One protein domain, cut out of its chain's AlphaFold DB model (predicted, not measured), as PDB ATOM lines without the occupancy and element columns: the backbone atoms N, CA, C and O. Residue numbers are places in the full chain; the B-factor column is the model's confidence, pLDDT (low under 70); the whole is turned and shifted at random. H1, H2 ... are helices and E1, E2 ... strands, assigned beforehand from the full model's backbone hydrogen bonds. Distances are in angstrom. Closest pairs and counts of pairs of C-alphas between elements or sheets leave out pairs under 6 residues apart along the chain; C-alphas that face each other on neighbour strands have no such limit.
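This is residues 29 to 48 and 168 to 317 of the 317 residues of an uncharacterized protein of Tissierella creatinophila DSM 6911 (UniProt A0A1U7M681). One twisted sheet of seven strands is covered on one face by three helices, H2, H4 and H5, with H4 between the other two; no named helix covers the other face. H3 sits beside the strands, and little H1 grazes the sheet near E1. The 170 printed residues run H1 H2 E1 E2 H3 E3 E4 H4 H5 E5 E6 E7, and the antiparallel sheet has the order E1 E2 E3 E4 E7 E6 E5. The class is mixed, helices and strands; the whole is compact, with a radius of gyration of the C-alphas of 16.1 A and spans of 44 by 38 by 30 A.

Residues 29 to 41 hold no named element. H1 is residues 42 to 45, beginning at C-alpha 42 (-27.037, 28.753, -27.544). H2 is 170 to 180, 15.1 A long. E1, 184 to 191, bends by 50 degrees at residue 187; E2 is 196 to 202 and H3 203 to 206. E3 is 216 to 224, 26.9 A, and E4 227 to 238, 33.8 A. H4 is 245 to 257, 18.5 A, and H5 262 to 273, 16.3 A. E5 is 283 to 286, E6 290 to 298, 26.5 A, and E7 307 to 316, 29.8 A, ending at C-alpha 316 (-46.527, 13.216, -34.598).

E1 and E5 are the edge strands. The hairpin E1 and E2 has N 185 and O 201 at 2.8 A; E2 and E3 have N 198 and O 221 at 2.9 A. In the hairpin E3 and E4, N 220 and O 232 are 2.8 A apart, and between E4 and E7, N 233 and O 312 are 2.8 A apart, each within hydrogen-bond range. E5 E6 E7 form a meander, each strand the antiparallel neighbour of the one before, with N 285 and O 292 at 2.8 A and N 311 and O 295 at 2.8 A. H2, H4 and H5 on the same face make two layers, helices over a sheet, with heights of 9.8, 9.7 and 10.9 A. H4 touches H2 at a steep tilt of 45 degrees, closest C-alphas Val 179 and Asn 253, 4.9 A. H4 and H5, a helical hairpin, touch at a shallow tilt of 30 degrees, opposite ways, closest C-alphas Leu 255 and Lys 265, 6.2 A. In H2, H4 and H5 every O i to N i+4 pair is within hydrogen-bond range; H1 and H3 are too short for one.

The farthest C-alphas, of Asp 225 and Gly 304, are 45.9 A apart. Residues 49 to 167 are not printed, and C-alphas 48 and 168 are 8.1 A apart across the cut. Of the links printed whole, none is long. Mean pLDDT of the printed part is 79.6; residues 29 to 48, 192 to 193, 208 to 214, 278 to 281 and 298 to 306 are under 70.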
ATOM      1  N   ILE A  29     -40.070  16.551 -17.372       39.66
ATOM      2  CA  ILE A  29     -41.009  16.999 -18.425       39.66
ATOM      3  C   ILE A  29     -40.284  17.279 -19.753       39.66
ATOM      4  O   ILE A  29     -40.865  17.176 -20.837       39.66
ATOM      5  N   ILE A  30     -38.989  17.580 -19.685       35.78
ATOM      6  CA  ILE A  30     -38.088  17.578 -20.835       35.78
ATOM      7  C   ILE A  30     -37.552  16.159 -20.928       35.78
ATOM      8  O   ILE A  30     -36.780  15.767 -20.067       35.78
ATOM      9  N   VAL A  31     -37.939  15.379 -21.941       36.09
ATOM     10  CA  VAL A  31     -37.254  14.111 -22.233       36.09
ATOM     11  C   VAL A  31     -35.849  14.478 -22.727       36.09
ATOM     12  O   VAL A  31     -35.725  14.929 -23.868       36.09
ATOM     13  N   PRO A  32     -34.778  14.317 -21.924       37.75
ATOM     14  CA  PRO A  32     -33.439  14.757 -22.307       37.75
ATOM     15  C   PRO A  32     -32.811  13.814 -23.344       37.75
ATOM     16  O   PRO A  32     -31.762  14.107 -23.900       37.75
ATOM     17  N   GLU A  33     -33.447  12.677 -23.641       40.78
ATOM     18  CA  GLU A  33     -32.836  11.565 -24.377       40.78
ATOM     19  C   GLU A  33     -32.594  11.813 -25.880       40.78
ATOM     20  O   GLU A  33     -32.115  10.916 -26.577       40.78
ATOM     21  N   LYS A  34     -32.890  13.003 -26.423       37.44
ATOM     22  CA  LYS A  34     -32.575  13.340 -27.832       37.44
ATOM     23  C   LYS A  34     -32.121  14.777 -28.091       37.44
ATOM     24  O   LYS A  34     -31.961  15.142 -29.256       37.44
ATOM     25  N   VAL A  35     -31.903  15.573 -27.049       39.09
ATOM     26  CA  VAL A  35     -31.304  16.902 -27.178       39.09
ATOM     27  C   VAL A  35     -29.973  16.818 -26.459       39.09
ATOM     28  O   VAL A  35     -29.891  17.102 -25.267       39.09
ATOM     29  N   ASP A  36     -28.947  16.338 -27.164       35.12
ATOM     30  CA  ASP A  36     -27.583  16.443 -26.658       35.12
ATOM     31  C   ASP A  36     -27.335  17.922 -26.384       35.12
ATOM     32  O   ASP A  36     -27.314  18.753 -27.294       35.12
ATOM     33  N   TYR A  37     -27.252  18.257 -25.097       37.47
ATOM     34  CA  TYR A  37     -26.913  19.585 -24.621       37.47
ATOM     35  C   TYR A  37     -25.459  19.826 -25.026       37.47
ATOM     36  O   TYR A  37     -24.523  19.633 -24.251       37.47
ATOM     37  N   ILE A  38     -25.243  20.222 -26.278       41.31
ATOM     38  CA  ILE A  38     -23.993  20.845 -26.662       41.31
ATOM     39  C   ILE A  38     -24.034  22.180 -25.926       41.31
ATOM     40  O   ILE A  38     -24.751  23.094 -26.334       41.31
ATOM     41  N   LEU A  39     -23.294  22.277 -24.819       40.28
ATOM     42  CA  LEU A  39     -23.106  23.476 -23.983       40.28
ATOM     43  C   LEU A  39     -22.665  24.729 -24.784       40.28
ATOM     44  O   LEU A  39     -22.625  25.825 -24.245       40.28
ATOM     45  N   ASP A  40     -22.400  24.560 -26.082       41.09
ATOM     46  CA  ASP A  40     -21.944  25.533 -27.075       41.09
ATOM     47  C   ASP A  40     -23.032  25.910 -28.124       41.09
ATOM     48  O   ASP A  40     -22.746  26.571 -29.123       41.09
ATOM     49  N   SER A  41     -24.281  25.439 -27.967       45.72
ATOM     50  CA  SER A  41     -25.361  25.572 -28.972       45.72
ATOM     51  C   SER A  41     -26.181  26.865 -28.878       45.72
ATOM     52  O   SER A  41     -26.571  27.384 -29.927       45.72
ATOM     53  N   ASN A  42     -26.365  27.449 -27.685       44.47
ATOM     54  CA  ASN A  42     -27.037  28.753 -27.544       44.47
ATOM     55  C   ASN A  42     -26.299  29.845 -28.343       44.47
ATOM     56  O   ASN A  42     -26.932  30.592 -29.086       44.47
ATOM     57  N   ASN A  43     -24.959  29.839 -28.323       45.53
ATOM     58  CA  ASN A  43     -24.116  30.751 -29.112       45.53
ATOM     59  C   ASN A  43     -24.155  30.492 -30.634       45.53
ATOM     60  O   ASN A  43     -23.760  31.355 -31.415       45.53
ATOM     61  N   LYS A  44     -24.601  29.308 -31.084       48.78
ATOM     62  CA  LYS A  44     -24.726  28.976 -32.520       48.78
ATOM     63  C   LYS A  44     -26.117  29.278 -33.082       48.78
ATOM     64  O   LYS A  44     -26.233  29.525 -34.283       48.78
ATOM     65  N   ALA A  45     -27.147  29.235 -32.240       51.09
ATOM     66  CA  ALA A  45     -28.547  29.381 -32.630       51.09
ATOM     67  C   ALA A  45     -29.072  30.813 -32.485       51.09
ATOM     68  O   ALA A  45     -29.874  31.274 -33.304       51.09
ATOM     69  N   MET A  46     -28.618  31.502 -31.438       59.53
ATOM     70  CA  MET A  46     -29.054  32.846 -31.091       59.53
ATOM     71  C   MET A  46     -28.036  33.846 -31.627       59.53
ATOM     72  O   MET A  46     -26.825  33.647 -31.547       59.53
ATOM     73  N   TYR A  47     -28.544  34.897 -32.257       63.41
ATOM     74  CA  TYR A  47     -27.745  35.960 -32.848       63.41
ATOM     75  C   TYR A  47     -28.284  37.277 -32.324       63.41
ATOM     76  O   TYR A  47     -29.493  37.470 -32.296       63.41
ATOM     77  N   ILE A  48     -27.392  38.172 -31.922       66.00
ATOM     78  CA  ILE A  48     -27.740  39.576 -31.734       66.00
ATOM     79  C   ILE A  48     -27.478  40.229 -33.080       66.00
ATOM     80  O   ILE A  48     -26.337  40.213 -33.556       66.00
ATOM     81  N   LYS A 168     -31.421  33.629 -35.438       73.06
ATOM     82  CA  LYS A 168     -30.579  33.780 -36.636       73.06
ATOM     83  C   LYS A 168     -31.238  33.215 -37.896       73.06
ATOM     84  O   LYS A 168     -31.081  33.762 -38.986       73.06
ATOM     85  N   ASP A 169     -31.923  32.083 -37.762       79.94
ATOM     86  CA  ASP A 169     -32.597  31.439 -38.883       79.94
ATOM     87  C   ASP A 169     -33.959  32.100 -39.127       79.94
ATOM     88  O   ASP A 169     -34.865  32.047 -38.288       79.94
ATOM     89  N   LYS A 170     -34.104  32.700 -40.312       85.56
ATOM     90  CA  LYS A 170     -35.331  33.377 -40.730       85.56
ATOM     91  C   LYS A 170     -36.552  32.456 -40.698       85.56
ATOM     92  O   LYS A 170     -37.626  32.908 -40.329       85.56
ATOM     93  N   TYR A 171     -36.400  31.175 -41.035       88.62
ATOM     94  CA  TYR A 171     -37.508  30.222 -40.996       88.62
ATOM     95  C   TYR A 171     -38.050  30.055 -39.573       88.62
ATOM     96  O   TYR A 171     -39.262  30.106 -39.366       88.62
ATOM     97  N   TYR A 172     -37.168  29.892 -38.584       87.19
ATOM     98  CA  TYR A 172     -37.589  29.770 -37.186       87.19
ATOM     99  C   TYR A 172     -38.189  31.071 -36.655       87.19
ATOM    100  O   TYR A 172     -39.177  31.018 -35.923       87.19
ATOM    101  N   SER A 173     -37.638  32.222 -37.053       86.69
ATOM    102  CA  SER A 173     -38.200  33.537 -36.717       86.69
ATOM    103  C   SER A 173     -39.616  33.706 -37.280       86.69
ATOM    104  O   SER A 173     -40.555  33.997 -36.539       86.69
ATOM    105  N   ASP A 174     -39.805  33.417 -38.571       90.81
ATOM    106  CA  ASP A 174     -41.102  33.498 -39.246       90.81
ATOM    107  C   ASP A 174     -42.123  32.533 -38.619       90.81
ATOM    108  O   ASP A 174     -43.285  32.897 -38.422       90.81
ATOM    109  N   LEU A 175     -41.697  31.319 -38.246       92.38
ATOM    110  CA  LEU A 175     -42.555  30.353 -37.564       92.38
ATOM    111  C   LEU A 175     -42.971  30.835 -36.168       92.38
ATOM    112  O   LEU A 175     -44.159  30.791 -35.841       92.38
ATOM    113  N   LEU A 176     -42.025  31.315 -35.354       91.94
ATOM    114  CA  LEU A 176     -42.328  31.859 -34.030       91.94
ATOM    115  C   LEU A 176     -43.298  33.038 -34.137       91.94
ATOM    116  O   LEU A 176     -44.269  33.095 -33.382       91.94
ATOM    117  N   ASN A 177     -43.078  33.951 -35.081       90.81
ATOM    118  CA  ASN A 177     -43.945  35.108 -35.297       90.81
ATOM    119  C   ASN A 177     -45.342  34.693 -35.772       90.81
ATOM    120  O   ASN A 177     -46.338  35.250 -35.310       90.81
ATOM    121  N   LYS A 178     -45.435  33.669 -36.633       94.06
ATOM    122  CA  LYS A 178     -46.718  33.100 -37.067       94.06
ATOM    123  C   LYS A 178     -47.517  32.545 -35.886       94.06
ATOM    124  O   LYS A 178     -48.720  32.779 -35.819       94.06
ATOM    125  N   VAL A 179     -46.863  31.829 -34.969       95.44
ATOM    126  CA  VAL A 179     -47.519  31.206 -33.808       95.44
ATOM    127  C   VAL A 179     -47.836  32.237 -32.723       95.44
ATOM    128  O   VAL A 179     -48.988  32.386 -32.316       95.44
ATOM    129  N   SER A 180     -46.828  32.979 -32.268       92.00
ATOM    130  CA  SER A 180     -46.934  33.871 -31.111       92.00
ATOM    131  C   SER A 180     -47.593  35.216 -31.413       92.00
ATOM    132  O   SER A 180     -48.111  35.836 -30.489       92.00
ATOM    133  N   LYS A 181     -47.569  35.690 -32.671       85.94
ATOM    134  CA  LYS A 181     -48.015  37.042 -33.066       85.94
ATOM    135  C   LYS A 181     -47.472  38.147 -32.150       85.94
ATOM    136  O   LYS A 181     -48.200  39.069 -31.800       85.94
ATOM    137  N   ASP A 182     -46.215  38.022 -31.728       82.06
ATOM    138  CA  ASP A 182     -45.553  38.956 -30.809       82.06
ATOM    139  C   ASP A 182     -46.169  39.030 -29.392       82.06
ATOM    140  O   ASP A 182     -45.799  39.882 -28.592       82.06
ATOM    141  N   LYS A 183     -47.076  38.116 -29.020       89.75
ATOM    142  CA  LYS A 183     -47.692  38.075 -27.679       89.75
ATOM    143  C   LYS A 183     -46.784  37.430 -26.622       89.75
ATOM    144  O   LYS A 183     -46.934  37.680 -25.431       89.75
ATOM    145  N   TYR A 184     -45.847  36.584 -27.051       93.06
ATOM    146  CA  TYR A 184     -44.967  35.793 -26.184       93.06
ATOM    147  C   TYR A 184     -43.503  36.176 -26.407       93.06
ATOM    148  O   TYR A 184     -43.124  36.601 -27.496       93.06
ATOM    149  N   PHE A 185     -42.670  35.998 -25.384       90.62
ATOM    150  CA  PHE A 185     -41.227  36.183 -25.490       90.62
ATOM    151  C   PHE A 185     -40.547  34.897 -25.920       90.62
ATOM    152  O   PHE A 185     -40.804  33.830 -25.359       90.62
ATOM    153  N   LEU A 186     -39.618  35.017 -26.865       88.62
ATOM    154  CA  LEU A 186     -38.623  33.985 -27.097       88.62
ATOM    155  C   LEU A 186     -37.776  33.825 -25.832       88.62
ATOM    156  O   LEU A 186     -37.149  34.784 -25.388       88.62
ATOM    157  N   ASN A 187     -37.770  32.625 -25.260       83.94
ATOM    158  CA  ASN A 187     -37.030  32.321 -24.043       83.94
ATOM    159  C   ASN A 187     -35.719  31.592 -24.347       83.94
ATOM    160  O   ASN A 187     -34.699  31.896 -23.739       83.94
ATOM    161  N   ASN A 188     -35.733  30.625 -25.271       78.88
ATOM    162  CA  ASN A 188     -34.527  29.885 -25.636       78.88
ATOM    163  C   ASN A 188     -34.651  29.214 -27.014       78.88
ATOM    164  O   ASN A 188     -35.758  28.883 -27.445       78.88
ATOM    165  N   ILE A 189     -33.516  28.941 -27.666       76.88
ATOM    166  CA  ILE A 189     -33.424  28.005 -28.793       76.88
ATOM    167  C   ILE A 189     -32.276  27.041 -28.578       76.88
ATOM    168  O   ILE A 189     -31.138  27.455 -28.382       76.88
ATOM    169  N   ILE A 190     -32.568  25.755 -28.731       78.19
ATOM    170  CA  ILE A 190     -31.554  24.707 -28.677       78.19
ATOM    171  C   ILE A 190     -31.465  24.049 -30.048       78.19
ATOM    172  O   ILE A 190     -32.446  23.493 -30.537       78.19
ATOM    173  N   MET A 191     -30.285  24.103 -30.663       74.31
ATOM    174  CA  MET A 191     -30.003  23.382 -31.904       74.31
ATOM    175  C   MET A 191     -29.410  22.024 -31.545       74.31
ATOM    176  O   MET A 191     -28.249  21.943 -31.140       74.31
ATOM    177  N   GLY A 192     -30.228  20.978 -31.624       67.25
ATOM    178  CA  GLY A 192     -29.832  19.612 -31.297       67.25
ATOM    179  C   GLY A 192     -29.489  18.800 -32.542       67.25
ATOM    180  O   GLY A 192     -29.848  19.151 -33.662       67.25
ATOM    181  N   GLU A 193     -28.821  17.662 -32.351       69.06
ATOM    182  CA  GLU A 193     -28.441  16.781 -33.466       69.06
ATOM    183  C   GLU A 193     -29.648  16.158 -34.184       69.06
ATOM    184  O   GLU A 193     -29.595  15.872 -35.378       69.06
ATOM    185  N   LYS A 194     -30.739  15.915 -33.444       77.75
ATOM    186  CA  LYS A 194     -31.948  15.242 -33.953       77.75
ATOM    187  C   LYS A 194     -33.139  16.173 -34.086       77.75
ATOM    188  O   LYS A 194     -33.951  15.988 -34.989       77.75
ATOM    189  N   LEU A 195     -33.275  17.097 -33.142       80.31
ATOM    190  CA  LEU A 195     -34.370  18.048 -33.058       80.31
ATOM    191  C   LEU A 195     -33.811  19.394 -32.630       80.31
ATOM    192  O   LEU A 195     -33.010  19.469 -31.699       80.31
ATOM    193  N   ASN A 196     -34.302  20.444 -33.268       83.38
ATOM    194  CA  ASN A 196     -34.156  21.804 -32.775       83.38
ATOM    195  C   ASN A 196     -35.356  22.125 -31.886       83.38
ATOM    196  O   ASN A 196     -36.447  21.616 -32.121       83.38
ATOM    197  N   MET A 197     -35.177  22.959 -30.870       87.56
ATOM    198  CA  MET A 197     -36.246  23.374 -29.968       87.56
ATOM    199  C   MET A 197     -36.352  24.894 -29.960       87.56
ATOM    200  O   MET A 197     -35.358  25.563 -29.699       87.56
ATOM    201  N   ILE A 198     -37.556  25.417 -30.185       89.06
ATOM    202  CA  ILE A 198     -37.911  26.820 -29.951       89.06
ATOM    203  C   ILE A 198     -38.764  26.871 -28.683       89.06
ATOM    204  O   ILE A 198     -39.818  26.237 -28.615       89.06
ATOM    205  N   ASP A 199     -38.305  27.612 -27.682       88.38
ATOM    206  CA  ASP A 199     -38.964  27.782 -26.389       88.38
ATOM    207  C   ASP A 199     -39.410  29.232 -26.216       88.38
ATOM    208  O   ASP A 199     -38.598  30.154 -26.302       88.38
ATOM    209  N   PHE A 200     -40.704  29.435 -25.983       92.25
ATOM    210  CA  PHE A 200     -41.292  30.758 -25.815       92.25
ATOM    211  C   PHE A 200     -42.349  30.765 -24.712       92.25
ATOM    212  O   PHE A 200     -43.012  29.764 -24.435       92.25
ATOM    213  N   VAL A 201     -42.481  31.906 -24.043       92.00
ATOM    214  CA  VAL A 201     -43.212  32.034 -22.781       92.00
ATOM    215  C   VAL A 201     -44.100  33.272 -22.782       92.00
ATOM    216  O   VAL A 201     -43.774  34.271 -23.426       92.00
ATOM    217  N   ASN A 202     -45.234  33.216 -22.081       91.94
ATOM    218  CA  ASN A 202     -46.073  34.405 -21.946       91.94
ATOM    219  C   ASN A 202     -45.381  35.453 -21.061       91.94
ATOM    220  O   ASN A 202     -44.435  35.153 -20.329       91.94
ATOM    221  N   LEU A 203     -45.864  36.691 -21.136       88.94
ATOM    222  CA  LEU A 203     -45.315  37.838 -20.407       88.94
ATOM    223  C   LEU A 203     -45.188  37.580 -18.906       88.94
ATOM    224  O   LEU A 203     -44.154  37.853 -18.304       88.94
ATOM    225  N   ASN A 204     -46.226  36.983 -18.337       85.06
ATOM    226  CA  ASN A 204     -46.232  36.566 -16.956       85.06
ATOM    227  C   ASN A 204     -44.982  35.689 -16.669       85.06
ATOM    228  O   ASN A 204     -44.315  35.879 -15.659       85.06
ATOM    229  N   ASN A 205     -44.661  34.694 -17.511       83.88
ATOM    230  CA  ASN A 205     -43.650  33.664 -17.185       83.88
ATOM    231  C   ASN A 205     -42.241  34.219 -17.381       83.88
ATOM    232  O   ASN A 205     -41.300  33.864 -16.676       83.88
ATOM    233  N   PHE A 206     -42.133  35.170 -18.301       83.75
ATOM    234  CA  PHE A 206     -40.944  35.973 -18.510       83.75
ATOM    235  C   PHE A 206     -40.629  36.911 -17.327       83.75
ATOM    236  O   PHE A 206     -39.453  37.141 -17.017       83.75
ATOM    237  N   HIS A 207     -41.661  37.433 -16.657       79.19
ATOM    238  CA  HIS A 207     -41.558  38.299 -15.482       79.19
ATOM    239  C   HIS A 207     -42.418  37.751 -14.321       79.19
ATOM    240  O   HIS A 207     -43.520  38.251 -14.079       79.19
ATOM    241  N   PRO A 208     -41.955  36.707 -13.601       66.81
ATOM    242  CA  PRO A 208     -42.796  35.957 -12.672       66.81
ATOM    243  C   PRO A 208     -43.255  36.814 -11.488       66.81
ATOM    244  O   PRO A 208     -42.439  37.289 -10.700       66.81
ATOM    245  N   ILE A 209     -44.573  36.958 -11.326       67.50
ATOM    246  CA  ILE A 209     -45.185  37.643 -10.181       67.50
ATOM    247  C   ILE A 209     -45.688  36.595  -9.187       67.50
ATOM    248  O   ILE A 209     -46.769  36.028  -9.343       67.50
ATOM    249  N   TYR A 210     -44.909  36.319  -8.144       59.31
ATOM    250  CA  TYR A 210     -45.187  35.208  -7.225       59.31
ATOM    251  C   TYR A 210     -46.398  35.420  -6.304       59.31
ATOM    252  O   TYR A 210     -46.999  34.434  -5.861       59.31
ATOM    253  N   GLU A 211     -46.771  36.674  -6.042       57.47
ATOM    254  CA  GLU A 211     -47.727  37.043  -4.992       57.47
ATOM    255  C   GLU A 211     -49.205  36.813  -5.367       57.47
ATOM    256  O   GLU A 211     -50.020  36.554  -4.486       57.47
ATOM    257  N   TYR A 212     -49.568  36.790  -6.658       55.97
ATOM    258  CA  TYR A 212     -50.977  36.946  -7.077       55.97
ATOM    259  C   TYR A 212     -51.649  35.703  -7.684       55.97
ATOM    260  O   TYR A 212     -52.687  35.795  -8.334       55.97
ATOM    261  N   GLY A 213     -51.128  34.495  -7.450       56.62
ATOM    262  CA  GLY A 213     -51.732  33.294  -8.057       56.62
ATOM    263  C   GLY A 213     -51.436  33.183  -9.551       56.62
ATOM    264  O   GLY A 213     -52.306  32.879 -10.361       56.62
ATOM    265  N   TYR A 214     -50.173  33.444  -9.848       68.38
ATOM    266  CA  TYR A 214     -49.511  33.519 -11.131       68.38
ATOM    267  C   TYR A 214     -49.993  32.508 -12.189       68.38
ATOM    268  O   TYR A 214     -49.843  31.290 -12.028       68.38
ATOM    269  N   PHE A 215     -50.557  33.038 -13.278       83.31
ATOM    270  CA  PHE A 215     -50.843  32.285 -14.491       83.31
ATOM    271  C   PHE A 215     -49.642  32.331 -15.434       83.31
ATOM    272  O   PHE A 215     -49.152  33.403 -15.779       83.31
ATOM    273  N   SER A 216     -49.172  31.168 -15.869       86.94
ATOM    274  CA  SER A 216     -47.983  31.039 -16.705       86.94
ATOM    275  C   SER A 216     -48.218  30.032 -17.812       86.94
ATOM    276  O   SER A 216     -48.843  28.993 -17.577       86.94
ATOM    277  N   ILE A 217     -47.688  30.324 -18.999       91.31
ATOM    278  CA  ILE A 217     -47.633  29.365 -20.099       91.31
ATOM    279  C   ILE A 217     -46.230  29.350 -20.695       91.31
ATOM    280  O   ILE A 217     -45.624  30.399 -20.924       91.31
ATOM    281  N   ARG A 218     -45.720  28.147 -20.954       93.25
ATOM    282  CA  ARG A 218     -44.492  27.881 -21.704       93.25
ATOM    283  C   ARG A 218     -44.801  26.938 -22.856       93.25
ATOM    284  O   ARG A 218     -45.450  25.919 -22.642       93.25
ATOM    285  N   TYR A 219     -44.298  27.259 -24.037       95.06
ATOM    286  CA  TYR A 219     -44.362  26.420 -25.225       95.06
ATOM    287  C   TYR A 219     -42.960  25.960 -25.610       95.06
ATOM    288  O   TYR A 219     -42.042  26.771 -25.689       95.06
ATOM    289  N   ASN A 220     -42.818  24.677 -25.927       93.62
ATOM    290  CA  ASN A 220     -41.620  24.101 -26.525       93.62
ATOM    291  C   ASN A 220     -42.010  23.435 -27.844       93.62
ATOM    292  O   ASN A 220     -42.684  22.404 -27.836       93.62
ATOM    293  N   MET A 221     -41.596  24.018 -28.967       94.44
ATOM    294  CA  MET A 221     -41.779  23.442 -30.301       94.44
ATOM    295  C   MET A 221     -40.501  22.729 -30.718       94.44
ATOM    296  O   MET A 221     -39.450  23.357 -30.814       94.44
ATOM    297  N   TYR A 222     -40.595  21.430 -30.976       91.81
ATOM    298  CA  TYR A 222     -39.494  20.593 -31.428       91.81
ATOM    299  C   TYR A 222     -39.611  20.361 -32.929       91.81
ATOM    300  O   TYR A 222     -40.654  19.912 -33.408       91.81
ATOM    301  N   LEU A 223     -38.539  20.650 -33.659       90.50
ATOM    302  CA  LEU A 223     -38.511  20.641 -35.112       90.50
ATOM    303  C   LEU A 223     -37.440  19.709 -35.661       90.50
ATOM    304  O   LEU A 223     -36.314  19.691 -35.161       90.50
ATOM    305  N   LYS A 224     -37.767  19.017 -36.751       89.06
ATOM    306  CA  LYS A 224     -36.831  18.243 -37.566       89.06
ATOM    307  C   LYS A 224     -36.973  18.666 -39.017       89.06
ATOM    308  O   LYS A 224     -38.081  18.683 -39.529       89.06
ATOM    309  N   ASP A 225     -35.871  19.028 -39.670       85.50
ATOM    310  CA  ASP A 225     -35.878  19.416 -41.091       85.50
ATOM    311  C   ASP A 225     -36.940  20.482 -41.435       85.50
ATOM    312  O   ASP A 225     -37.482  20.496 -42.534       85.50
ATOM    313  N   LYS A 226     -37.184  21.405 -40.488       85.25
ATOM    314  CA  LYS A 226     -38.207  22.471 -40.510       85.25
ATOM    315  C   LYS A 226     -39.644  22.035 -40.217       85.25
ATOM    316  O   LYS A 226     -40.472  22.901 -39.987       85.25
ATOM    317  N   ASP A 227     -39.938  20.754 -40.081       89.69
ATOM    318  CA  ASP A 227     -41.270  20.309 -39.682       89.69
ATOM    319  C   ASP A 227     -41.408  20.227 -38.158       89.69
ATOM    320  O   ASP A 227     -40.475  19.831 -37.458       89.69
ATOM    321  N   ILE A 228     -42.584  20.582 -37.627       92.00
ATOM    322  CA  ILE A 228     -42.892  20.441 -36.195       92.00
ATOM    323  C   ILE A 228     -43.156  18.964 -35.891       92.00
ATOM    324  O   ILE A 228     -44.154  18.403 -36.332       92.00
ATOM    325  N   GLU A 229     -42.284  18.341 -35.108       93.56
ATOM    326  CA  GLU A 229     -42.415  16.939 -34.691       93.56
ATOM    327  C   GLU A 229     -43.210  16.800 -33.395       93.56
ATOM    328  O   GLU A 229     -43.950  15.834 -33.196       93.56
ATOM    329  N   LYS A 230     -43.055  17.780 -32.500       93.81
ATOM    330  CA  LYS A 230     -43.694  17.780 -31.189       93.81
ATOM    331  C   LYS A 230     -43.872  19.193 -30.662       93.81
ATOM    332  O   LYS A 230     -43.009  20.045 -30.852       93.81
ATOM    333  N   VAL A 231     -44.956  19.418 -29.934       95.38
ATOM    334  CA  VAL A 231     -45.176  20.631 -29.154       95.38
ATOM    335  C   VAL A 231     -45.546  20.250 -27.735       95.38
ATOM    336  O   VAL A 231     -46.499  19.501 -27.529       95.38
ATOM    337  N   ASN A 232     -44.823  20.805 -26.769       94.00
ATOM    338  CA  ASN A 232     -45.183  20.739 -25.361       94.00
ATOM    339  C   ASN A 232     -45.666  22.109 -24.904       94.00
ATOM    340  O   ASN A 232     -45.039  23.120 -25.210       94.00
ATOM    341  N   ILE A 233     -46.744  22.128 -24.135       94.75
ATOM    342  CA  ILE A 233     -47.295  23.326 -23.519       94.75
ATOM    343  C   ILE A 233     -47.439  23.040 -22.033       94.75
ATOM    344  O   ILE A 233     -48.167  22.129 -21.632       94.75
ATOM    345  N   LEU A 234     -46.735  23.815 -21.220       90.88
ATOM    346  CA  LEU A 234     -46.842  23.768 -19.774       90.88
ATOM    347  C   LEU A 234     -47.618  24.990 -19.305       90.88
ATOM    348  O   LEU A 234     -47.205  26.119 -19.560       90.88
ATOM    349  N   MET A 235     -48.731  24.754 -18.622       89.00
ATOM    350  CA  MET A 235     -49.599  25.791 -18.079       89.00
ATOM    351  C   MET A 235     -49.678  25.657 -16.566       89.00
ATOM    352  O   MET A 235     -49.886  24.563 -16.040       89.00
ATOM    353  N   GLN A 236     -49.568  26.777 -15.868       85.06
ATOM    354  CA  GLN A 236     -49.794  26.866 -14.431       85.06
ATOM    355  C   GLN A 236     -50.811  27.969 -14.174       85.06
ATOM    356  O   GLN A 236     -50.674  29.052 -14.727       85.06
ATOM    357  N   GLY A 237     -51.809  27.722 -13.334       82.56
ATOM    358  CA  GLY A 237     -52.786  28.743 -12.958       82.56
ATOM    359  C   GLY A 237     -53.680  28.297 -11.809       82.56
ATOM    360  O   GLY A 237     -53.601  27.153 -11.359       82.56
ATOM    361  N   LYS A 238     -54.523  29.199 -11.305       78.44
ATOM    362  CA  LYS A 238     -55.539  28.872 -10.291       78.44
ATOM    363  C   LYS A 238     -56.680  28.048 -10.908       78.44
ATOM    364  O   LYS A 238     -57.051  28.256 -12.063       78.44
ATOM    365  N   ASP A 239     -57.245  27.124 -10.130       76.69
ATOM    366  CA  ASP A 239     -58.460  26.395 -10.518       76.69
ATOM    367  C   ASP A 239     -59.602  27.375 -10.848       76.69
ATOM    368  O   ASP A 239     -59.864  28.316 -10.099       76.69
ATOM    369  N   GLY A 240     -60.304  27.143 -11.960       78.31
ATOM    370  CA  GLY A 240     -61.417  27.986 -12.407       78.31
ATOM    371  C   GLY A 240     -61.006  29.202 -13.243       78.31
ATOM    372  O   GLY A 240     -61.886  29.904 -13.742       78.31
ATOM    373  N   LEU A 241     -59.702  29.446 -13.427       83.75
ATOM    374  CA  LEU A 241     -59.210  30.552 -14.246       83.75
ATOM    375  C   LEU A 241     -59.631  30.372 -15.712       83.75
ATOM    376  O   LEU A 241     -59.548  29.275 -16.270       83.75
ATOM    377  N   LYS A 242     -60.073  31.461 -16.345       86.75
ATOM    378  CA  LYS A 242     -60.297  31.506 -17.792       86.75
ATOM    379  C   LYS A 242     -59.021  31.980 -18.476       86.75
ATOM    380  O   LYS A 242     -58.411  32.927 -17.997       86.75
ATOM    381  N   LEU A 243     -58.648  31.326 -19.573       88.56
ATOM    382  CA  LEU A 243     -57.543  31.791 -20.408       88.56
ATOM    383  C   LEU A 243     -57.903  33.127 -21.056       88.56
ATOM    384  O   LEU A 243     -59.067  33.350 -21.408       88.56
ATOM    385  N   GLU A 244     -56.906  33.986 -21.230       89.94
ATOM    386  CA  GLU A 244     -57.089  35.230 -21.960       89.94
ATOM    387  C   GLU A 244     -57.200  34.938 -23.462       89.94
ATOM    388  O   GLU A 244     -56.735  33.910 -23.965       89.94
ATOM    389  N   GLN A 245     -57.833  35.852 -24.206       92.06
ATOM    390  CA  GLN A 245     -57.977  35.693 -25.657       92.06
ATOM    391  C   GLN A 245     -56.610  35.595 -26.347       92.06
ATOM    392  O   GLN A 245     -56.462  34.888 -27.341       92.06
ATOM    393  N   ASP A 246     -55.599  36.252 -25.783       92.69
ATOM    394  CA  ASP A 246     -54.242  36.229 -26.298       92.69
ATOM    395  C   ASP A 246     -53.605  34.839 -26.250       92.69
ATOM    396  O   ASP A 246     -53.061  34.398 -27.266       92.69
ATOM    397  N   ASP A 247     -53.760  34.115 -25.141       93.94
ATOM    398  CA  ASP A 247     -53.278  32.736 -25.010       93.94
ATOM    399  C   ASP A 247     -54.021  31.791 -25.972       93.94
ATOM    400  O   ASP A 247     -53.427  30.916 -26.609       93.94
ATOM    401  N   ILE A 248     -55.338  31.992 -26.114       95.44
ATOM    402  CA  ILE A 248     -56.193  31.215 -27.022       95.44
ATOM    403  C   ILE A 248     -55.758  31.417 -28.477       95.44
ATOM    404  O   ILE A 248     -55.660  30.444 -29.226       95.44
ATOM    405  N   ASP A 249     -55.480  32.657 -28.878       96.00
ATOM    406  CA  ASP A 249     -55.039  32.984 -30.232       96.00
ATOM    407  C   ASP A 249     -53.686  32.348 -30.554       96.00
ATOM    408  O   ASP A 249     -53.501  31.850 -31.663       96.00
ATOM    409  N   VAL A 250     -52.739  32.350 -29.609       96.81
ATOM    410  CA  VAL A 250     -51.424  31.716 -29.806       96.81
ATOM    411  C   VAL A 250     -51.576  30.218 -30.025       96.81
ATOM    412  O   VAL A 250     -50.979  29.661 -30.950       96.81
ATOM    413  N   PHE A 251     -52.425  29.561 -29.234       97.38
ATOM    414  CA  PHE A 251     -52.720  28.150 -29.444       97.38
ATOM    415  C   PHE A 251     -53.439  27.895 -30.777       97.38
ATOM    416  O   PHE A 251     -53.073  26.968 -31.492       97.38
ATOM    417  N   ALA A 252     -54.407  28.728 -31.166       97.06
ATOM    418  CA  ALA A 252     -55.082  28.598 -32.457       97.06
ATOM    419  C   ALA A 252     -54.102  28.745 -33.635       97.06
ATOM    420  O   ALA A 252     -54.088  27.901 -34.530       97.06
ATOM    421  N   ASN A 253     -53.213  29.744 -33.595       97.25
ATOM    422  CA  ASN A 253     -52.189  29.918 -34.625       97.25
ATOM    423  C   ASN A 253     -51.244  28.711 -34.687       97.25
ATOM    424  O   ASN A 253     -50.852  28.307 -35.779       97.25
ATOM    425  N   LEU A 254     -50.884  28.126 -33.534       97.12
ATOM    426  CA  LEU A 254     -50.115  26.882 -33.488       97.12
ATOM    427  C   LEU A 254     -50.856  25.766 -34.227       97.12
ATOM    428  O   LEU A 254     -50.261  25.126 -35.088       97.12
ATOM    429  N   LEU A 255     -52.144  25.553 -33.947       96.62
ATOM    430  CA  LEU A 255     -52.938  24.535 -34.642       96.62
ATOM    431  C   LEU A 255     -52.999  24.772 -36.157       96.62
ATOM    432  O   LEU A 255     -52.993  23.807 -36.911       96.62
ATOM    433  N   ASP A 256     -52.982  26.026 -36.613       94.94
ATOM    434  CA  ASP A 256     -52.900  26.384 -38.038       94.94
ATOM    435  C   ASP A 256     -51.514  26.170 -38.664       94.94
ATOM    436  O   ASP A 256     -51.361  26.200 -39.889       94.94
ATOM    437  N   THR A 257     -50.474  25.981 -37.849       93.69
ATOM    438  CA  THR A 257     -49.168  25.503 -38.331       93.69
ATOM    439  C   THR A 257     -49.102  23.989 -38.449       93.69
ATOM    440  O   THR A 257     -48.236  23.478 -39.154       93.69
ATOM    441  N   LEU A 258     -50.023  23.278 -37.800       92.62
ATOM    442  CA  LEU A 258     -50.133  21.832 -37.878       92.62
ATOM    443  C   LEU A 258     -51.103  21.466 -39.010       92.62
ATOM    444  O   LEU A 258     -52.158  22.075 -39.171       92.62
ATOM    445  N   GLU A 259     -50.770  20.449 -39.801       88.75
ATOM    446  CA  GLU A 259     -51.616  19.939 -40.892       88.75
ATOM    447  C   GLU A 259     -52.812  19.119 -40.359       88.75
ATOM    448  O   GLU A 259     -52.964  17.931 -40.645       88.75
ATOM    449  N   LEU A 260     -53.637  19.745 -39.519       92.94
ATOM    450  CA  LEU A 260     -54.821  19.164 -38.889       92.94
ATOM    451  C   LEU A 260     -56.081  19.465 -39.699       92.94
ATOM    452  O   LEU A 260     -56.228  20.542 -40.282       92.94
ATOM    453  N   LYS A 261     -57.046  18.542 -39.676       94.88
ATOM    454  CA  LYS A 261     -58.390  18.807 -40.206       94.88
ATOM    455  C   LYS A 261     -59.120  19.798 -39.299       94.88
ATOM    456  O   LYS A 261     -58.969  19.754 -38.082       94.88
ATOM    457  N   GLU A 262     -60.011  20.611 -39.862       94.75
ATOM    458  CA  GLU A 262     -60.766  21.629 -39.101       94.75
ATOM    459  C   GLU A 262     -61.490  21.060 -37.867       94.75
ATOM    460  O   GLU A 262     -61.390  21.608 -36.775       94.75
ATOM    461  N   LYS A 263     -62.111  19.878 -37.984       95.62
ATOM    462  CA  LYS A 263     -62.759  19.210 -36.839       95.62
ATOM    463  C   LYS A 263     -61.786  18.837 -35.711       95.62
ATOM    464  O   LYS A 263     -62.186  18.800 -34.552       95.62
ATOM    465  N   GLU A 264     -60.539  18.509 -36.046       96.31
ATOM    466  CA  GLU A 264     -59.496  18.190 -35.066       96.31
ATOM    467  C   GLU A 264     -58.991  19.467 -34.392       96.31
ATOM    468  O   GLU A 264     -58.816  19.483 -33.173       96.31
ATOM    469  N   LYS A 265     -58.836  20.557 -35.158       96.38
ATOM    470  CA  LYS A 265     -58.497  21.876 -34.610       96.38
ATOM    471  C   LYS A 265     -59.553  22.356 -33.617       96.38
ATOM    472  O   LYS A 265     -59.206  22.717 -32.496       96.38
ATOM    473  N   ASP A 266     -60.831  22.284 -33.992       95.81
ATOM    474  CA  ASP A 266     -61.956  22.670 -33.132       95.81
ATOM    475  C   ASP A 266     -61.967  21.876 -31.822       95.81
ATOM    476  O   ASP A 266     -62.156  22.437 -30.741       95.81
ATOM    477  N   LEU A 267     -61.735  20.560 -31.906       94.56
ATOM    478  CA  LEU A 267     -61.655  19.688 -30.738       94.56
ATOM    479  C   LEU A 267     -60.547  20.141 -29.778       94.56
ATOM    480  O   LEU A 267     -60.814  20.338 -28.591       94.56
ATOM    481  N   LEU A 268     -59.326  20.330 -30.287       95.44
ATOM    482  CA  LEU A 268     -58.183  20.732 -29.465       95.44
ATOM    483  C   LEU A 268     -58.354  22.137 -28.885       95.44
ATOM    484  O   LEU A 268     -58.035  22.359 -27.718       95.44
ATOM    485  N   LEU A 269     -58.871  23.085 -29.670       95.69
ATOM    486  CA  LEU A 269     -59.089  24.458 -29.223       95.69
ATOM    487  C   LEU A 269     -60.127  24.529 -28.096       95.69
ATOM    488  O   LEU A 269     -59.945  25.289 -27.145       95.69
ATOM    489  N   ASN A 270     -61.189  23.725 -28.170       92.69
ATOM    490  CA  ASN A 270     -62.181  23.635 -27.101       92.69
ATOM    491  C   ASN A 270     -61.585  23.026 -25.823       92.69
ATOM    492  O   ASN A 270     -61.769  23.593 -24.746       92.69
ATOM    493  N   ASP A 271     -60.807  21.942 -25.938       91.06
ATOM    494  CA  ASP A 271     -60.102  21.355 -24.786       91.06
ATOM    495  C   ASP A 271     -59.132  22.360 -24.135       91.06
ATOM    496  O   ASP A 271     -59.021  22.413 -22.910       91.06
ATOM    497  N   TYR A 272     -58.446  23.174 -24.943       92.00
ATOM    498  CA  TYR A 272     -57.510  24.190 -24.465       92.00
ATOM    499  C   TYR A 272     -58.216  25.352 -23.747       92.00
ATOM    500  O   TYR A 272     -57.823  25.725 -22.647       92.00
ATOM    501  N   LYS A 273     -59.310  25.890 -24.301       91.44
ATOM    502  CA  LYS A 273     -60.074  27.003 -23.693       91.44
ATOM    503  C   LYS A 273     -60.595  26.689 -22.287       91.44
ATOM    504  O   LYS A 273     -60.659  27.569 -21.426       91.44
ATOM    505  N   GLU A 274     -60.975  25.438 -22.049       86.75
ATOM    506  CA  GLU A 274     -61.554  24.987 -20.779       86.75
ATOM    507  C   GLU A 274     -60.515  24.403 -19.810       86.75
ATOM    508  O   GLU A 274     -60.871  23.950 -18.714       86.75
ATOM    509  N   ILE A 275     -59.230  24.425 -20.183       85.50
ATOM    510  CA  ILE A 275     -58.183  23.619 -19.552       85.50
ATOM    511  C   ILE A 275     -57.941  23.949 -18.077       85.50
ATOM    512  O   ILE A 275     -57.544  23.072 -17.314       85.50
ATOM    513  N   LEU A 276     -58.215  25.175 -17.632       79.81
ATOM    514  CA  LEU A 276     -58.121  25.575 -16.223       79.81
ATOM    515  C   LEU A 276     -59.489  25.681 -15.528       79.81
ATOM    516  O   LEU A 276     -59.547  25.714 -14.301       79.81
ATOM    517  N   GLN A 277     -60.591  25.654 -16.284       76.12
ATOM    518  CA  GLN A 277     -61.951  25.836 -15.761       76.12
ATOM    519  C   GLN A 277     -62.581  24.527 -15.272       76.12
ATOM    520  O   GLN A 277     -63.330  24.512 -14.295       76.12
ATOM    521  N   THR A 278     -62.290  23.407 -15.936       62.28
ATOM    522  CA  THR A 278     -62.820  22.094 -15.547       62.28
ATOM    523  C   THR A 278     -61.896  21.383 -14.558       62.28
ATOM    524  O   THR A 278     -60.687  21.620 -14.512       62.28
ATOM    525  N   LYS A 279     -62.428  20.405 -13.803       62.12
ATOM    526  CA  LYS A 279     -61.613  19.298 -13.260       62.12
ATOM    527  C   LYS A 279     -61.126  18.438 -14.429       62.12
ATOM    528  O   LYS A 279     -61.561  17.297 -14.591       62.12
ATOM    529  N   THR A 280     -60.305  19.019 -15.294       61.97
ATOM    530  CA  THR A 280     -59.740  18.357 -16.459       61.97
ATOM    531  C   THR A 280     -58.965  17.157 -15.945       61.97
ATOM    532  O   THR A 280     -58.088  17.282 -15.092       61.97
ATOM    533  N   LYS A 281     -59.393  15.973 -16.369       69.75
ATOM    534  CA  LYS A 281     -58.691  14.727 -16.084       69.75
ATOM    535  C   LYS A 281     -57.673  14.496 -17.185       69.75
ATOM    536  O   LYS A 281     -57.792  15.058 -18.271       69.75
ATOM    537  N   ASN A 282     -56.723  13.616 -16.907       82.56
ATOM    538  CA  ASN A 282     -55.783  13.165 -17.918       82.56
ATOM    539  C   ASN A 282     -56.545  12.618 -19.130       82.56
ATOM    540  O   ASN A 282     -57.490  11.841 -18.970       82.56
ATOM    541  N   LYS A 283     -56.150  13.050 -20.325       87.81
ATOM    542  CA  LYS A 283     -56.822  12.744 -21.586       87.81
ATOM    543  C   LYS A 283     -55.784  12.359 -22.630       87.81
ATOM    544  O   LYS A 283     -54.753  13.012 -22.748       87.81
ATOM    545  N   ASN A 284     -56.101  11.322 -23.396       90.62
ATOM    546  CA  ASN A 284     -55.385  10.956 -24.611       90.62
ATOM    547  C   ASN A 284     -56.340  11.137 -25.787       90.62
ATOM    548  O   ASN A 284     -57.483  10.680 -25.721       90.62
ATOM    549  N   ILE A 285     -55.881  11.793 -26.845       90.94
ATOM    550  CA  ILE A 285     -56.642  12.011 -28.076       90.94
ATOM    551  C   ILE A 285     -55.782  11.507 -29.228       90.94
ATOM    552  O   ILE A 285     -54.606  11.849 -29.335       90.94
ATOM    553  N   SER A 286     -56.363  10.668 -30.076       91.81
ATOM    554  CA  SER A 286     -55.728  10.226 -31.314       91.81
ATOM    555  C   SER A 286     -56.325  11.014 -32.468       91.81
ATOM    556  O   SER A 286     -57.543  11.013 -32.644       91.81
ATOM    557  N   LEU A 287     -55.458  11.698 -33.200       92.06
ATOM    558  CA  LEU A 287     -55.749  12.418 -34.434       92.06
ATOM    559  C   LEU A 287     -55.108  11.655 -35.596       92.06
ATOM    560  O   LEU A 287     -54.329  10.725 -35.368       92.06
ATOM    561  N   ASP A 288     -55.396  12.053 -36.831       91.56
ATOM    562  CA  ASP A 288     -54.899  11.332 -38.009       91.56
ATOM    563  C   ASP A 288     -53.362  11.257 -38.047       91.56
ATOM    564  O   ASP A 288     -52.789  10.183 -38.223       91.56
ATOM    565  N   ASN A 289     -52.695  12.394 -37.823       91.88
ATOM    566  CA  ASN A 289     -51.235  12.522 -37.914       91.88
ATOM    567  C   ASN A 289     -50.549  12.730 -36.556       91.88
ATOM    568  O   ASN A 289     -49.322  12.779 -36.494       91.88
ATOM    569  N   TYR A 290     -51.322  12.870 -35.476       93.06
ATOM    570  CA  TYR A 290     -50.803  13.260 -34.166       93.06
ATOM    571  C   TYR A 290     -51.444  12.473 -33.021       93.06
ATOM    572  O   TYR A 290     -52.620  12.105 -33.051       93.06
ATOM    573  N   LYS A 291     -50.678  12.294 -31.948       92.38
ATOM    574  CA  LYS A 291     -51.146  11.871 -30.628       92.38
ATOM    575  C   LYS A 291     -51.088  13.067 -29.693       92.38
ATOM    576  O   LYS A 291     -50.065  13.745 -29.601       92.38
ATOM    577  N   VAL A 292     -52.185  13.302 -28.982       92.69
ATOM    578  CA  VAL A 292     -52.279  14.377 -27.997       92.69
ATOM    579  C   VAL A 292     -52.457  13.796 -26.604       92.69
ATOM    580  O   VAL A 292     -53.333  12.960 -26.375       92.69
ATOM    581  N   LEU A 293     -51.630  14.263 -25.674       91.12
ATOM    582  CA  LEU A 293     -51.685  13.932 -24.256       91.12
ATOM    583  C   LEU A 293     -51.923  15.214 -23.460       91.12
ATOM    584  O   LEU A 293     -51.143  16.157 -23.547       91.12
ATOM    585  N   ILE A 294     -52.963  15.214 -22.636       88.56
ATOM    586  CA  ILE A 294     -53.237  16.260 -21.657       88.56
ATOM    587  C   ILE A 294     -53.117  15.614 -20.284       88.56
ATOM    588  O   ILE A 294     -53.890  14.718 -19.951       88.56
ATOM    589  N   ASN A 295     -52.152  16.046 -19.482       84.31
ATOM    590  CA  ASN A 295     -51.944  15.578 -18.119       84.31
ATOM    591  C   ASN A 295     -52.149  16.742 -17.152       84.31
ATOM    592  O   ASN A 295     -51.601  17.823 -17.339       84.31
ATOM    593  N   THR A 296     -52.971  16.532 -16.135       78.75
ATOM    594  CA  THR A 296     -53.312  17.532 -15.131       78.75
ATOM    595  C   THR A 296     -52.889  17.028 -13.764       78.75
ATOM    596  O   THR A 296     -53.349  15.979 -13.310       78.75
ATOM    597  N   THR A 297     -52.080  17.819 -13.068       73.12
ATOM    598  CA  THR A 297     -51.725  17.572 -11.672       73.12
ATOM    599  C   THR A 297     -52.029  18.792 -10.806       73.12
ATOM    600  O   THR A 297     -52.095  19.927 -11.283       73.12
ATOM    601  N   LYS A 298     -52.253  18.554  -9.514       64.38
ATOM    602  CA  LYS A 298     -52.347  19.631  -8.527       64.38
ATOM    603  C   LYS A 298     -50.932  20.053  -8.146       64.38
ATOM    604  O   LYS A 298     -50.105  19.200  -7.839       64.38
ATOM    605  N   GLY A 299     -50.672  21.355  -8.162       57.31
ATOM    606  CA  GLY A 299     -49.469  21.943  -7.586       57.31
ATOM    607  C   GLY A 299     -49.398  21.694  -6.076       57.31
ATOM    608  O   GLY A 299     -50.392  21.348  -5.437       57.31
ATOM    609  N   ASN A 300     -48.199  21.829  -5.517       49.47
ATOM    610  CA  ASN A 300     -47.878  21.400  -4.158       49.47
ATOM    611  C   ASN A 300     -48.796  22.027  -3.077       49.47
ATOM    612  O   ASN A 300     -49.090  23.219  -3.106       49.47
ATOM    613  N   ASN A 301     -49.217  21.227  -2.090       41.53
ATOM    614  CA  ASN A 301     -50.265  21.573  -1.111       41.53
ATOM    615  C   ASN A 301     -49.819  22.535   0.013       41.53
ATOM    616  O   ASN A 301     -50.630  22.893   0.867       41.53
ATOM    617  N   TYR A 302     -48.544  22.934   0.065       43.56
ATOM    618  CA  TYR A 302     -47.983  23.652   1.220       43.56
ATOM    619  C   TYR A 302     -48.413  25.125   1.333       43.56
ATOM    620  O   TYR A 302     -48.256  25.702   2.406       43.56
ATOM    621  N   SER A 303     -48.984  25.731   0.285       47.09
ATOM    622  CA  SER A 303     -49.395  27.146   0.287       47.09
ATOM    623  C   SER A 303     -50.907  27.382   0.392       47.09
ATOM    624  O   SER A 303     -51.350  28.511   0.224       47.09
ATOM    625  N   GLY A 304     -51.727  26.352   0.635       42.94
ATOM    626  CA  GLY A 304     -53.180  26.509   0.825       42.94
ATOM    627  C   GLY A 304     -53.982  26.972  -0.407       42.94
ATOM    628  O   GLY A 304     -55.209  26.957  -0.362       42.94
ATOM    629  N   GLU A 305     -53.330  27.315  -1.521       52.28
ATOM    630  CA  GLU A 305     -53.967  27.705  -2.782       52.28
ATOM    631  C   GLU A 305     -53.794  26.610  -3.850       52.28
ATOM    632  O   GLU A 305     -52.676  26.279  -4.247       52.28
ATOM    633  N   GLY A 306     -54.914  26.053  -4.328       56.94
ATOM    634  CA  GLY A 306     -54.984  24.991  -5.338       56.94
ATOM    635  C   GLY A 306     -54.541  25.440  -6.731       56.94
ATOM    636  O   GLY A 306     -55.368  25.687  -7.608       56.94
ATOM    637  N   ARG A 307     -53.227  25.552  -6.941       71.62
ATOM    638  CA  ARG A 307     -52.641  25.753  -8.270       71.62
ATOM    639  C   ARG A 307     -52.780  24.466  -9.086       71.62
ATOM    640  O   ARG A 307     -52.518  23.375  -8.584       71.62
ATOM    641  N   LYS A 308     -53.152  24.597 -10.352       76.50
ATOM    642  CA  LYS A 308     -53.236  23.515 -11.328       76.50
ATOM    643  C   LYS A 308     -52.045  23.610 -12.266       76.50
ATOM    644  O   LYS A 308     -51.776  24.681 -12.806       76.50
ATOM    645  N   LEU A 309     -51.349  22.495 -12.445       82.50
ATOM    646  CA  LEU A 309     -50.327  22.342 -13.470       82.50
ATOM    647  C   LEU A 309     -50.905  21.455 -14.570       82.50
ATOM    648  O   LEU A 309     -51.383  20.349 -14.300       82.50
ATOM    649  N   VAL A 310     -50.874  21.941 -15.803       85.69
ATOM    650  CA  VAL A 310     -51.325  21.194 -16.972       85.69
ATOM    651  C   VAL A 310     -50.186  21.070 -17.965       85.69
ATOM    652  O   VAL A 310     -49.583  22.061 -18.367       85.69
ATOM    653  N   TYR A 311     -49.930  19.839 -18.382       87.62
ATOM    654  CA  TYR A 311     -49.037  19.504 -19.473       87.62
ATOM    655  C   TYR A 311     -49.867  19.062 -20.677       87.62
ATOM    656  O   TYR A 311     -50.617  18.090 -20.593       87.62
ATOM    657  N   PHE A 312     -49.740  19.775 -21.789       91.56
ATOM    658  CA  PHE A 312     -50.419  19.494 -23.048       91.56
ATOM    659  C   PHE A 312     -49.352  19.194 -24.104       91.56
ATOM    660  O   PHE A 312     -48.528  20.047 -24.414       91.56
ATOM    661  N   SER A 313     -49.349  17.986 -24.654       93.38
ATOM    662  CA  SER A 313     -48.369  17.518 -25.636       93.38
ATOM    663  C   SER A 313     -49.071  17.128 -26.922       93.38
ATOM    664  O   SER A 313     -50.013  16.345 -26.871       93.38
ATOM    665  N   ILE A 314     -48.586  17.619 -28.059       94.56
ATOM    666  CA  ILE A 314     -49.010  17.229 -29.408       94.56
ATOM    667  C   ILE A 314     -47.781  16.643 -30.099       94.56
ATOM    668  O   ILE A 314     -46.791  17.346 -30.258       94.56
ATOM    669  N   GLU A 315     -47.803  15.369 -30.473       93.31
ATOM    670  CA  GLU A 315     -46.642  14.664 -31.035       93.31
ATOM    671  C   GLU A 315     -47.052  13.909 -32.298       93.31
ATOM    672  O   GLU A 315     -48.119  13.294 -32.311       93.31
ATOM    673  N   LYS A 316     -46.248  13.973 -33.367       91.50
ATOM    674  CA  LYS A 316     -46.527  13.216 -34.598       91.50
ATOM    675  C   LYS A 316     -46.585  11.706 -34.312       91.50
ATOM    676  O   LYS A 316     -45.819  11.191 -33.498       91.50
ATOM    677  N   SER A 317     -47.547  11.026 -34.941       82.81
ATOM    678  CA  SER A 317     -47.942   9.635 -34.647       82.81
ATOM    679  C   SER A 317     -46.949   8.561 -35.060       82.81
ATOM    680  O   SER A 317     -46.345   8.676 -36.146       82.81
TER     681      SER A 317